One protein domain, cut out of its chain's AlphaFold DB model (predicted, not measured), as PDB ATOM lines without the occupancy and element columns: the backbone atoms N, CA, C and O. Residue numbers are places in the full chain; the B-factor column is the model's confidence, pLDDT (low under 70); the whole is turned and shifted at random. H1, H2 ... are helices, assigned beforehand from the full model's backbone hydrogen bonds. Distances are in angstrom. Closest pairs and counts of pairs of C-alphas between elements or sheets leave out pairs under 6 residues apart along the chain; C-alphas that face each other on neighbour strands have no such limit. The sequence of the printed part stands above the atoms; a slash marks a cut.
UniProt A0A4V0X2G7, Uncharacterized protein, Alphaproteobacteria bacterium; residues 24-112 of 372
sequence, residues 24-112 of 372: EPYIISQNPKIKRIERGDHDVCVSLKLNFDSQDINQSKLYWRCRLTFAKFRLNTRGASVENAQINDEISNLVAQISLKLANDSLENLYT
ATOM      1  N   GLU A  24     158.922  98.890 183.522       70.75
ATOM      2  CA  GLU A  24     159.177  99.963 182.565       70.75
ATOM      3  C   GLU A  24     159.480  99.297 181.209       70.75
ATOM      4  O   GLU A  24     160.634  98.945 180.961       70.75
ATOM      5  N   PRO A  25     158.475  99.072 180.331       69.62
ATOM      6  CA  PRO A  25     158.632  98.292 179.093       69.62
ATOM      7  C   PRO A  25     159.606  98.923 178.087       69.62
ATOM      8  O   PRO A  25     160.029  98.273 177.131       69.62
ATOM      9  N   TYR A  26     159.961 100.193 178.292       75.06
ATOM     10  CA  TYR A  26     160.923 100.912 177.472       75.06
ATOM     11  C   TYR A  26     162.374 100.716 177.930       75.06
ATOM     12  O   TYR A  26     163.277 101.014 177.153       75.06
ATOM     13  N   ILE A  27     162.633 100.239 179.149       81.94
ATOM     14  CA  ILE A  27     164.002  99.990 179.614       81.94
ATOM     15  C   ILE A  27     164.507  98.681 179.017       81.94
ATOM     16  O   ILE A  27     163.920  97.626 179.250       81.94
ATOM     17  N   ILE A  28     165.627  98.749 178.299       81.75
ATOM     18  CA  ILE A  28     166.236  97.573 177.671       81.75
ATOM     19  C   ILE A  28     167.486  97.122 178.441       81.75
ATOM     20  O   ILE A  28     167.718  95.924 178.615       81.75
ATOM     21  N   SER A  29     168.277  98.063 178.966       80.81
ATOM     22  CA  SER A  29     169.513  97.737 179.673       80.81
ATOM     23  C   SER A  29     169.249  97.163 181.060       80.81
ATOM     24  O   SER A  29     168.312  97.554 181.758       80.81
ATOM     25  N   GLN A  30     170.135  96.274 181.514       78.38
ATOM     26  CA  GLN A  30     170.132  95.777 182.891       78.38
ATOM     27  C   GLN A  30     170.986  96.626 183.843       78.38
ATOM     28  O   GLN A  30     170.765  96.567 185.055       78.38
ATOM     29  N   ASN A  31     171.886  97.474 183.327       79.81
ATOM     30  CA  ASN A  31     172.777  98.289 184.156       79.81
ATOM     31  C   ASN A  31     172.030  99.495 184.776       79.81
ATOM     32  O   ASN A  31     171.448 100.294 184.042       79.81
ATOM     33  N   PRO A  32     172.075  99.705 186.109       80.12
ATOM     34  CA  PRO A  32     171.367 100.800 186.779       80.12
ATOM     35  C   PRO A  32     171.796 102.215 186.346       80.12
ATOM     36  O   PRO A  32     170.955 103.117 186.340       80.12
ATOM     37  N   LYS A  33     173.068 102.428 185.968       77.62
ATOM     38  CA  LYS A  33     173.554 103.711 185.431       77.62
ATOM     39  C   LYS A  33     172.923 103.992 184.060       77.62
ATOM     40  O   LYS A  33     172.427 105.094 183.837       77.62
ATOM     41  N   ILE A  34     172.839 102.981 183.192       80.88
ATOM     42  CA  ILE A  34     172.220 103.090 181.861       80.88
ATOM     43  C   ILE A  34     170.698 103.206 181.944       80.88
ATOM     44  O   ILE A  34     170.120 104.023 181.239       80.88
ATOM     45  N   LYS A  35     170.043 102.507 182.879       84.50
ATOM     46  CA  LYS A  35     168.598 102.661 183.133       84.50
ATOM     47  C   LYS A  35     168.211 104.112 183.417       84.50
ATOM     48  O   LYS A  35     167.169 104.578 182.965       84.50
ATOM     49  N   ARG A  36     169.051 104.853 184.152       83.25
ATOM     50  CA  ARG A  36     168.829 106.286 184.408       83.25
ATOM     51  C   ARG A  36     168.917 107.112 183.120       83.25
ATOM     52  O   ARG A  36     168.130 108.037 182.954       83.25
ATOM     53  N   ILE A  37     169.840 106.768 182.226       81.69
ATOM     54  CA  ILE A  37     169.985 107.415 180.917       81.69
ATOM     55  C   ILE A  37     168.765 107.116 180.038       81.69
ATOM     56  O   ILE A  37     168.163 108.042 179.506       81.69
ATOM     57  N   GLU A  38     168.341 105.853 179.962       84.19
ATOM     58  CA  GLU A  38     167.170 105.440 179.182       84.19
ATOM     59  C   GLU A  38     165.876 106.122 179.635       84.19
ATOM     60  O   GLU A  38     165.052 106.467 178.792       84.19
ATOM     61  N   ARG A  39     165.706 106.350 180.945       85.75
ATOM     62  CA  ARG A  39     164.587 107.140 181.487       85.75
ATOM     63  C   ARG A  39     164.637 108.592 181.023       85.75
ATOM     64  O   ARG A  39     163.632 109.102 180.553       85.75
ATOM     65  N   GLY A  40     165.808 109.226 181.074       81.38
ATOM     66  CA  GLY A  40     165.969 110.587 180.559       81.38
ATOM     67  C   GLY A  40     165.679 110.688 179.059       81.38
ATOM     68  O   GLY A  40     165.026 111.628 178.617       81.38
ATOM     69  N   ASP A  41     166.114 109.702 178.272       82.06
ATOM     70  CA  ASP A  41     165.826 109.654 176.835       82.06
ATOM     71  C   ASP A  41     164.330 109.400 176.567       82.06
ATOM     72  O   ASP A  41     163.762 109.979 175.642       82.06
ATOM     73  N   HIS A  42     163.674 108.570 177.388       85.12
ATOM     74  CA  HIS A  42     162.225 108.368 177.354       85.12
ATOM     75  C   HIS A  42     161.470 109.674 177.623       85.12
ATOM     76  O   HIS A  42     160.657 110.071 176.789       85.12
ATOM     77  N   ASP A  43     161.777 110.367 178.720       82.06
ATOM     78  CA  ASP A  43     161.098 111.604 179.122       82.06
ATOM     79  C   ASP A  43     161.181 112.672 178.023       82.06
ATOM     80  O   ASP A  43     160.177 113.287 177.651       82.06
ATOM     81  N   VAL A  44     162.369 112.838 177.427       78.88
ATOM     82  CA  VAL A  44     162.575 113.771 176.315       78.88
ATOM     83  C   VAL A  44     161.770 113.338 175.089       78.88
ATOM     84  O   VAL A  44     160.999 114.134 174.554       78.88
ATOM     85  N   CYS A  45     161.874 112.080 174.655       75.94
ATOM     86  CA  CYS A  45     161.178 111.612 173.453       75.94
ATOM     87  C   CYS A  45     159.646 111.593 173.592       75.94
ATOM     88  O   CYS A  45     158.945 111.822 172.603       75.94
ATOM     89  N   VAL A  46     159.112 111.373 174.797       77.50
ATOM     90  CA  VAL A  46     157.673 111.486 175.083       77.50
ATOM     91  C   VAL A  46     157.226 112.947 175.093       77.50
ATOM     92  O   VAL A  46     156.183 113.262 174.517       77.50
ATOM     93  N   SER A  47     158.018 113.858 175.672       75.44
ATOM     94  CA  SER A  47     157.697 115.294 175.694       75.44
ATOM     95  C   SER A  47     157.573 115.905 174.291       75.44
ATOM     96  O   SER A  47     156.763 116.805 174.072       75.44
ATOM     97  N   LEU A  48     158.301 115.346 173.318       70.38
ATOM     98  CA  LEU A  48     158.242 115.718 171.903       70.38
ATOM     99  C   LEU A  48     156.977 115.213 171.180       70.38
ATOM    100  O   LEU A  48     156.802 115.501 169.999       70.38
ATOM    101  N   LYS A  49     156.093 114.468 171.865       70.00
ATOM    102  CA  LYS A  49     154.824 113.927 171.338       70.00
ATOM    103  C   LYS A  49     154.978 113.153 170.020       70.00
ATOM    104  O   LYS A  49     154.105 113.203 169.160       70.00
ATOM    105  N   LEU A  50     156.059 112.389 169.868       59.72
ATOM    106  CA  LEU A  50     156.408 111.662 168.634       59.72
ATOM    107  C   LEU A  50     155.567 110.386 168.384       59.72
ATOM    108  O   LEU A  50     156.033 109.442 167.746       59.72
ATOM    109  N   ASN A  51     154.336 110.324 168.899       58.53
ATOM    110  CA  ASN A  51     153.486 109.131 168.892       58.53
ATOM    111  C   ASN A  51     152.383 109.192 167.816       58.53
ATOM    112  O   ASN A  51     151.201 109.089 168.129       58.53
ATOM    113  N   PHE A  52     152.767 109.421 166.558       53.22
ATOM    114  CA  PHE A  52     151.808 109.618 165.460       53.22
ATOM    115  C   PHE A  52     151.188 108.314 164.923       53.22
ATOM    116  O   PHE A  52     150.102 108.367 164.355       53.22
ATOM    117  N   ASP A  53     151.831 107.159 165.151       49.69
ATOM    118  CA  ASP A  53     151.493 105.903 164.458       49.69
ATOM    119  C   ASP A  53     150.882 104.800 165.355       49.69
ATOM    120  O   ASP A  53     150.368 103.816 164.826       49.69
ATOM    121  N   SER A  54     150.905 104.913 166.695       55.12
ATOM    122  CA  SER A  54     150.424 103.839 167.591       55.12
ATOM    123  C   SER A  54     149.826 104.336 168.916       55.12
ATOM    124  O   SER A  54     150.280 105.313 169.504       55.12
ATOM    125  N   GLN A  55     148.810 103.632 169.441       60.03
ATOM    126  CA  GLN A  55     148.258 103.900 170.785       60.03
ATOM    127  C   GLN A  55     149.245 103.526 171.911       60.03
ATOM    128  O   GLN A  55     149.170 104.089 173.001       60.03
ATOM    129  N   ASP A  56     150.200 102.629 171.634       69.12
ATOM    130  CA  ASP A  56     151.297 102.252 172.533       69.12
ATOM    131  C   ASP A  56     152.623 102.875 172.065       69.12
ATOM    132  O   ASP A  56     153.094 102.615 170.955       69.12
ATOM    133  N   ILE A  57     153.256 103.670 172.934       67.88
ATOM    134  CA  ILE A  57     154.549 104.331 172.693       67.88
ATOM    135  C   ILE A  57     155.648 103.310 172.360       67.88
ATOM    136  O   ILE A  57     156.536 103.595 171.557       67.88
ATOM    137  N   ASN A  58     155.582 102.095 172.913       67.94
ATOM    138  CA  ASN A  58     156.591 101.058 172.680       67.94
ATOM    139  C   ASN A  58     156.550 100.455 171.272       67.94
ATOM    140  O   ASN A  58     157.469  99.712 170.925       67.94
ATOM    141  N   GLN A  59     155.535 100.785 170.473       70.62
ATOM    142  CA  GLN A  59     155.408 100.379 169.072       70.62
ATOM    143  C   GLN A  59     155.741 101.525 168.097       70.62
ATOM    144  O   GLN A  59     155.899 101.293 166.902       70.62
ATOM    145  N   SER A  60     155.905 102.761 168.586       72.19
ATOM    146  CA  SER A  60     156.169 103.916 167.723       72.19
ATOM    147  C   SER A  60     157.615 103.934 167.216       72.19
ATOM    148  O   SER A  60     158.582 104.063 167.975       72.19
ATOM    149  N   LYS A  61     157.777 103.876 165.888       72.06
ATOM    150  CA  LYS A  61     159.086 103.931 165.211       72.06
ATOM    151  C   LYS A  61     159.786 105.270 165.419       72.06
ATOM    152  O   LYS A  61     161.000 105.307 165.620       72.06
ATOM    153  N   LEU A  62     159.036 106.370 165.377       68.25
ATOM    154  CA  LEU A  62     159.571 107.715 165.599       68.25
ATOM    155  C   LEU A  62     160.084 107.878 167.032       68.25
ATOM    156  O   LEU A  62     161.154 108.452 167.238       68.25
ATOM    157  N   TYR A  63     159.384 107.292 168.004       79.00
ATOM    158  CA  TYR A  63     159.822 107.250 169.395       79.00
ATOM    159  C   TYR A  63     161.138 106.467 169.567       79.00
ATOM    160  O   TYR A  63     162.092 106.985 170.153       79.00
ATOM    161  N   TRP A  64     161.258 105.265 168.991       80.50
ATOM    162  CA  TRP A  64     162.501 104.481 169.074       80.50
ATOM    163  C   TRP A  64     163.670 105.112 168.308       80.50
ATOM    164  O   TRP A  64     164.808 105.055 168.774       80.50
ATOM    165  N   ARG A  65     163.408 105.778 167.175       77.62
ATOM    166  CA  ARG A  65     164.421 106.563 166.447       77.62
ATOM    167  C   ARG A  65     164.898 107.770 167.247       77.62
ATOM    168  O   ARG A  65     166.097 108.026 167.278       77.62
ATOM    169  N   CYS A  66     163.992 108.474 167.924       75.62
ATOM    170  CA  CYS A  66     164.349 109.561 168.832       75.62
ATOM    171  C   CYS A  66     165.305 109.067 169.925       75.62
ATOM    172  O   CYS A  66     166.387 109.625 170.113       75.62
ATOM    173  N   ARG A  67     164.962 107.949 170.571       80.06
ATOM    174  CA  ARG A  67     165.809 107.337 171.598       80.06
ATOM    175  C   ARG A  67     167.165 106.877 171.072       80.06
ATOM    176  O   ARG A  67     168.171 107.087 171.742       80.06
ATOM    177  N   LEU A  68     167.211 106.298 169.871       81.75
ATOM    178  CA  LEU A  68     168.465 105.914 169.223       81.75
ATOM    179  C   LEU A  68     169.385 107.124 169.016       81.75
ATOM    180  O   LEU A  68     170.587 107.034 169.260       81.75
ATOM    181  N   THR A  69     168.827 108.251 168.570       75.56
ATOM    182  CA  THR A  69     169.578 109.491 168.353       75.56
ATOM    183  C   THR A  69     170.186 110.008 169.653       75.56
ATOM    184  O   THR A  69     171.377 110.313 169.682       75.56
ATOM    185  N   PHE A  70     169.414 110.047 170.744       77.94
ATOM    186  CA  PHE A  70     169.932 110.482 172.045       77.94
ATOM    187  C   PHE A  70     170.975 109.520 172.620       77.94
ATOM    188  O   PHE A  70     172.021 109.974 173.081       77.94
ATOM    189  N   ALA A  71     170.762 108.206 172.509       80.38
ATOM    190  CA  ALA A  71     171.745 107.213 172.936       80.38
ATOM    191  C   ALA A  71     173.077 107.370 172.176       80.38
ATOM    192  O   ALA A  71     174.142 107.367 172.791       80.38
ATOM    193  N   LYS A  72     173.031 107.603 170.855       75.00
ATOM    194  CA  LYS A  72     174.225 107.882 170.036       75.00
ATOM    195  C   LYS A  72     174.908 109.195 170.413       75.00
ATOM    196  O   LYS A  72     176.132 109.240 170.461       75.00
ATOM    197  N   PHE A  73     174.143 110.249 170.698       75.94
ATOM    198  CA  PHE A  73     174.690 111.550 171.099       75.94
ATOM    199  C   PHE A  73     175.468 111.484 172.424       75.94
ATOM    200  O   PHE A  73     176.394 112.260 172.641       75.94
ATOM    201  N   ARG A  74     175.113 110.546 173.306       73.69
ATOM    202  CA  ARG A  74     175.770 110.349 174.605       73.69
ATOM    203  C   ARG A  74     177.053 109.517 174.541       73.69
ATOM    204  O   ARG A  74     177.738 109.435 175.557       73.69
ATOM    205  N   LEU A  75     177.394 108.932 173.389       73.75
ATOM    206  CA  LEU A  75     178.700 108.303 173.189       73.75
ATOM    207  C   LEU A  75     179.780 109.383 173.268       73.75
ATOM    208  O   LEU A  75     179.911 110.234 172.385       73.75
ATOM    209  N   ASN A  76     180.545 109.372 174.355       63.19
ATOM    210  CA  ASN A  76     181.531 110.406 174.617       63.19
ATOM    211  C   ASN A  76     182.870 110.023 173.980       63.19
ATOM    212  O   ASN A  76     183.607 109.198 174.514       63.19
ATOM    213  N   THR A  77     183.214 110.636 172.850       57.75
ATOM    214  CA  THR A  77     184.471 110.361 172.130       57.75
ATOM    215  C   THR A  77     185.682 111.119 172.684       57.75
ATOM    216  O   THR A  77     186.780 110.972 172.152       57.75
ATOM    217  N   ARG A  78     185.520 111.948 173.731       52.19
ATOM    218  CA  ARG A  78     186.534 112.945 174.137       52.19
ATOM    219  C   ARG A  78     187.103 112.813 175.556       52.19
ATOM    220  O   ARG A  78     187.697 113.766 176.048       52.19
ATOM    221  N   GLY A  79     187.011 111.657 176.217       55.75
ATOM    222  CA  GLY A  79     187.624 111.479 177.545       55.75
ATOM    223  C   GLY A  79     188.173 110.078 177.796       55.75
ATOM    224  O   GLY A  79     187.397 109.155 178.016       55.75
ATOM    225  N   ALA A  80     189.502 109.940 177.834       56.34
ATOM    226  CA  ALA A  80     190.227 108.685 178.060       56.34
ATOM    227  C   ALA A  80     190.294 108.282 179.550       56.34
ATOM    228  O   ALA A  80     191.376 108.109 180.105       56.34
ATOM    229  N   SER A  81     189.144 108.157 180.221       71.06
ATOM    230  CA  SER A  81     189.079 107.487 181.528       71.06
ATOM    231  C   SER A  81     188.530 106.070 181.359       71.06
ATOM    232  O   SER A  81     187.676 105.821 180.508       71.06
ATOM    233  N   VAL A  82     189.009 105.133 182.181       69.00
ATOM    234  CA  VAL A  82     188.546 103.732 182.171       69.00
ATOM    235  C   VAL A  82     187.039 103.647 182.453       69.00
ATOM    236  O   VAL A  82     186.342 102.844 181.841       69.00
ATOM    237  N   GLU A  83     186.513 104.528 183.311       69.75
ATOM    238  CA  GLU A  83     185.074 104.598 183.595       69.75
ATOM    239  C   GLU A  83     184.269 105.095 182.380       69.75
ATOM    240  O   GLU A  83     183.201 104.559 182.092       69.75
ATOM    241  N   ASN A  84     184.794 106.054 181.608       69.06
ATOM    242  CA  ASN A  84     184.137 106.520 180.383       69.06
ATOM    243  C   ASN A  84     184.139 105.452 179.286       69.06
ATOM    244  O   ASN A  84     183.162 105.346 178.550       69.06
ATOM    245  N   ALA A  85     185.204 104.650 179.184       70.50
ATOM    246  CA  ALA A  85     185.264 103.534 178.243       70.50
ATOM    247  C   ALA A  85     184.189 102.482 178.563       70.50
ATOM    248  O   ALA A  85     183.411 102.118 177.688       70.50
ATOM    249  N   GLN A  86     184.062 102.094 179.836       74.50
ATOM    250  CA  GLN A  86     183.033 101.145 180.278       74.50
ATOM    251  C   GLN A  86     181.612 101.674 180.041       74.50
ATOM    252  O   GLN A  86     180.752 100.949 179.551       74.50
ATOM    253  N   ILE A  87     181.360 102.954 180.334       75.12
ATOM    254  CA  ILE A  87     180.054 103.574 180.072       75.12
ATOM    255  C   ILE A  87     179.767 103.634 178.562       75.12
ATOM    256  O   ILE A  87     178.640 103.371 178.145       75.12
ATOM    257  N   ASN A  88     180.765 103.938 177.730       78.62
ATOM    258  CA  ASN A  88     180.611 103.960 176.275       78.62
ATOM    259  C   ASN A  88     180.323 102.572 175.692       78.62
ATOM    260  O   ASN A  88     179.510 102.476 174.774       78.62
ATOM    261  N   ASP A  89     180.932 101.509 176.217       80.19
ATOM    262  CA  ASP A  89     180.645 100.133 175.792       80.19
ATOM    263  C   ASP A  89     179.191  99.757 176.106       80.19
ATOM    264  O   ASP A  89     178.475  99.196 175.272       80.19
ATOM    265  N   GLU A  90     178.703 100.142 177.285       82.44
ATOM    266  CA  GLU A  90     177.321  99.889 177.685       82.44
ATOM    267  C   GLU A  90     176.303 100.720 176.887       82.44
ATOM    268  O   GLU A  90     175.249 100.203 176.505       82.44
ATOM    269  N   ILE A  91     176.616 101.985 176.581       80.25
ATOM    270  CA  ILE A  91     175.804 102.817 175.680       80.25
ATOM    271  C   ILE A  91     175.842 102.251 174.254       80.25
ATOM    272  O   ILE A  91     174.812 102.224 173.584       80.25
ATOM    273  N   SER A  92     176.985 101.740 173.792       79.75
ATOM    274  CA  SER A  92     177.112 101.106 172.472       79.75
ATOM    275  C   SER A  92     176.250  99.849 172.372       79.75
ATOM    276  O   SER A  92     175.555  99.652 171.373       79.75
ATOM    277  N   ASN A  93     176.207  99.041 173.434       81.00
ATOM    278  CA  ASN A  93     175.306  97.896 173.527       81.00
ATOM    279  C   ASN A  93     173.828  98.331 173.502       81.00
ATOM    280  O   ASN A  93     173.024  97.761 172.766       81.00
ATOM    281  N   LEU A  94     173.463  99.401 174.220       81.81
ATOM    282  CA  LEU A  94     172.112  99.975 174.157       81.81
ATOM    283  C   LEU A  94     171.751 100.453 172.737       81.81
ATOM    284  O   LEU A  94     170.659 100.170 172.243       81.81
ATOM    285  N   VAL A  95     172.668 101.145 172.054       79.31
ATOM    286  CA  VAL A  95     172.500 101.593 170.662       79.31
ATOM    287  C   VAL A  95     172.281 100.401 169.729       79.31
ATOM    288  O   VAL A  95     171.392 100.457 168.874       79.31
ATOM    289  N   ALA A  96     173.039  99.317 169.904       76.81
ATOM    290  CA  ALA A  96     172.873  98.091 169.130       76.81
ATOM    291  C   ALA A  96     171.495  97.453 169.371       76.81
ATOM    292  O   ALA A  96     170.798  97.124 168.414       76.81
ATOM    293  N   GLN A  97     171.049  97.363 170.625       80.06
ATOM    294  CA  GLN A  97     169.746  96.790 170.979       80.06
ATOM    295  C   GLN A  97     168.568  97.604 170.419       80.06
ATOM    296  O   GLN A  97     167.634  97.028 169.858       80.06
ATOM    297  N   ILE A  98     168.621  98.941 170.493       78.44
ATOM    298  CA  ILE A  98     167.597  99.807 169.881       78.44
ATOM    299  C   ILE A  98     167.627  99.682 168.346       78.44
ATOM    300  O   ILE A  98     166.574  99.643 167.709       78.44
ATOM    301  N   SER A  99     168.816  99.579 167.745       74.62
ATOM    302  CA  SER A  99     168.968  99.411 166.291       74.62
ATOM    303  C   SER A  99     168.409  98.072 165.806       74.62
ATOM    304  O   SER A  99     167.705  98.044 164.802       74.62
ATOM    305  N   LEU A 100     168.650  96.982 166.542       73.38
ATOM    306  CA  LEU A 100     168.073  95.662 166.262       73.38
ATOM    307  C   LEU A 100     166.546  95.674 166.382       73.38
ATOM    308  O   LEU A 100     165.861  95.112 165.532       73.38
ATOM    309  N   LYS A 101     166.000  96.373 167.385       74.38
ATOM    310  CA  LYS A 101     164.550  96.552 167.529       74.38
ATOM    311  C   LYS A 101     163.943  97.270 166.316       74.38
ATOM    312  O   LYS A 101     162.952  96.806 165.768       74.38
ATOM    313  N   LEU A 102     164.579  98.346 165.850       69.62
ATOM    314  CA  LEU A 102     164.160  99.069 164.642       69.62
ATOM    315  C   LEU A 102     164.346  98.255 163.348       69.62
ATOM    316  O   LEU A 102     163.598  98.458 162.391       69.62
ATOM    317  N   ALA A 103     165.335  97.359 163.301       64.19
ATOM    318  CA  ALA A 103     165.602  96.490 162.156       64.19
ATOM    319  C   ALA A 103     164.591  95.337 162.049       64.19
ATOM    320  O   ALA A 103     164.142  95.029 160.946       64.19
ATOM    321  N   ASN A 104     164.161  94.747 163.167       60.38
ATOM    322  CA  ASN A 104     163.144  93.691 163.157       60.38
ATOM    323  C   ASN A 104     161.789  94.195 162.616       60.38
ATOM    324  O   ASN A 104     161.154  93.494 161.833       60.38
ATOM    325  N   ASP A 105     161.417  95.450 162.890       55.59
ATOM    326  CA  ASP A 105     160.223  96.093 162.308       55.59
ATOM    327  C   ASP A 105     160.345  96.410 160.796       55.59
ATOM    328  O   ASP A 105     159.374  96.832 160.154       55.59
ATOM    329  N   SER A 106     161.542  96.291 160.205       52.28
ATOM    330  CA  SER A 106     161.782  96.560 158.778       52.28
ATOM    331  C   SER A 106     161.466  95.360 157.873       52.28
ATOM    332  O   SER A 106     161.087  95.556 156.718       52.28
ATOM    333  N   LEU A 107     161.524  94.135 158.410       46.12
ATOM    334  CA  LEU A 107     161.211  92.889 157.696       46.12
ATOM    335  C   LEU A 107     159.728  92.801 157.305       46.12
ATOM    336  O   LEU A 107     159.399  92.450 156.172       46.12
ATOM    337  N   GLU A 108     158.834  93.195 158.210       45.91
ATOM    338  CA  GLU A 108     157.385  93.233 157.967       45.91
ATOM    339  C   GLU A 108     157.011  94.307 156.922       45.91
ATOM    340  O   GLU A 108     156.143  94.112 156.065       45.91
ATOM    341  N   ASN A 109     157.762  95.414 156.906       47.72
ATOM    342  CA  ASN A 109     157.645  96.459 155.892       47.72
ATOM    343  C   ASN A 109     158.127  95.996 154.509       47.72
ATOM    344  O   ASN A 109     157.472  96.300 153.517       47.72
ATOM    345  N   LEU A 110     159.238  95.258 154.419       45.84
ATOM    346  CA  LEU A 110     159.763  94.745 153.146       45.84
ATOM    347  C   LEU A 110     158.812  93.738 152.498       45.84
ATOM    348  O   LEU A 110     158.539  93.838 151.305       45.84
ATOM    349  N   TYR A 111     158.243  92.823 153.285       45.69
ATOM    350  CA  TYR A 111     157.212  91.905 152.800       45.69
ATOM    351  C   TYR A 111     156.003  92.666 152.235       45.69
ATOM    352  O   TYR A 111     155.549  92.396 151.123       45.69
ATOM    353  N   THR A 112     155.542  93.687 152.958       48.22
ATOM    354  CA  THR A 112     154.412  94.525 152.538       48.22
ATOM    355  C   THR A 112     154.719  95.332 151.269       48.22
ATOM    356  O   THR A 112     153.850  95.481 150.412       48.22
TER     357      THR A 112
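This is residues 24 to 112 of the 372 residues of an uncharacterized protein of Alphaproteobacteria bacterium (UniProt A0A4V0X2G7). A long helical hairpin, H2 folding back into the much longer H3, has H1 packed obliquely across H2. Residues 78 to 83 and 106 to 112 stick out. The printed part has 89 residues with three named helices, H1, H2, H3 in chain order, and no named strand: all helix, compact, radius of gyration of the C-alphas 14.0 A, spans 46 by 28 by 22 A.

H1, residues 32 to 47, starts at C-alpha 32 (171.367, 100.800, 186.779) and measures 22.8 A. H2, residues 61 to 73, measures 18.3 A. H3, residues 82 to 112, measures 46.1 A and ends at C-alpha 112 (154.412, 94.525, 152.538).

H1 and H2 touch, closest C-alphas Asp 41 and Arg 67, 5.7 A, opposite ways at a steep tilt of 51 degrees. H2 and H3 form a hairpin at a shallow tilt of 24 degrees; H3 touches H2 with residues 91 to 102 alone, closest C-alphas Leu 68 and Val 95, 6.1 A. H1 and H3 are close but not clearly touching. Every O i to N i+4 pair is within hydrogen-bond range in H1 and H2, and 22 of 27 in H3.

The farthest C-alphas, Ser 81 and Thr 112, are 47.0 A apart. The printed part has no cut; the link H1 to H2 is long. Low confidence includes residues 50 to 58 and 102 to 112.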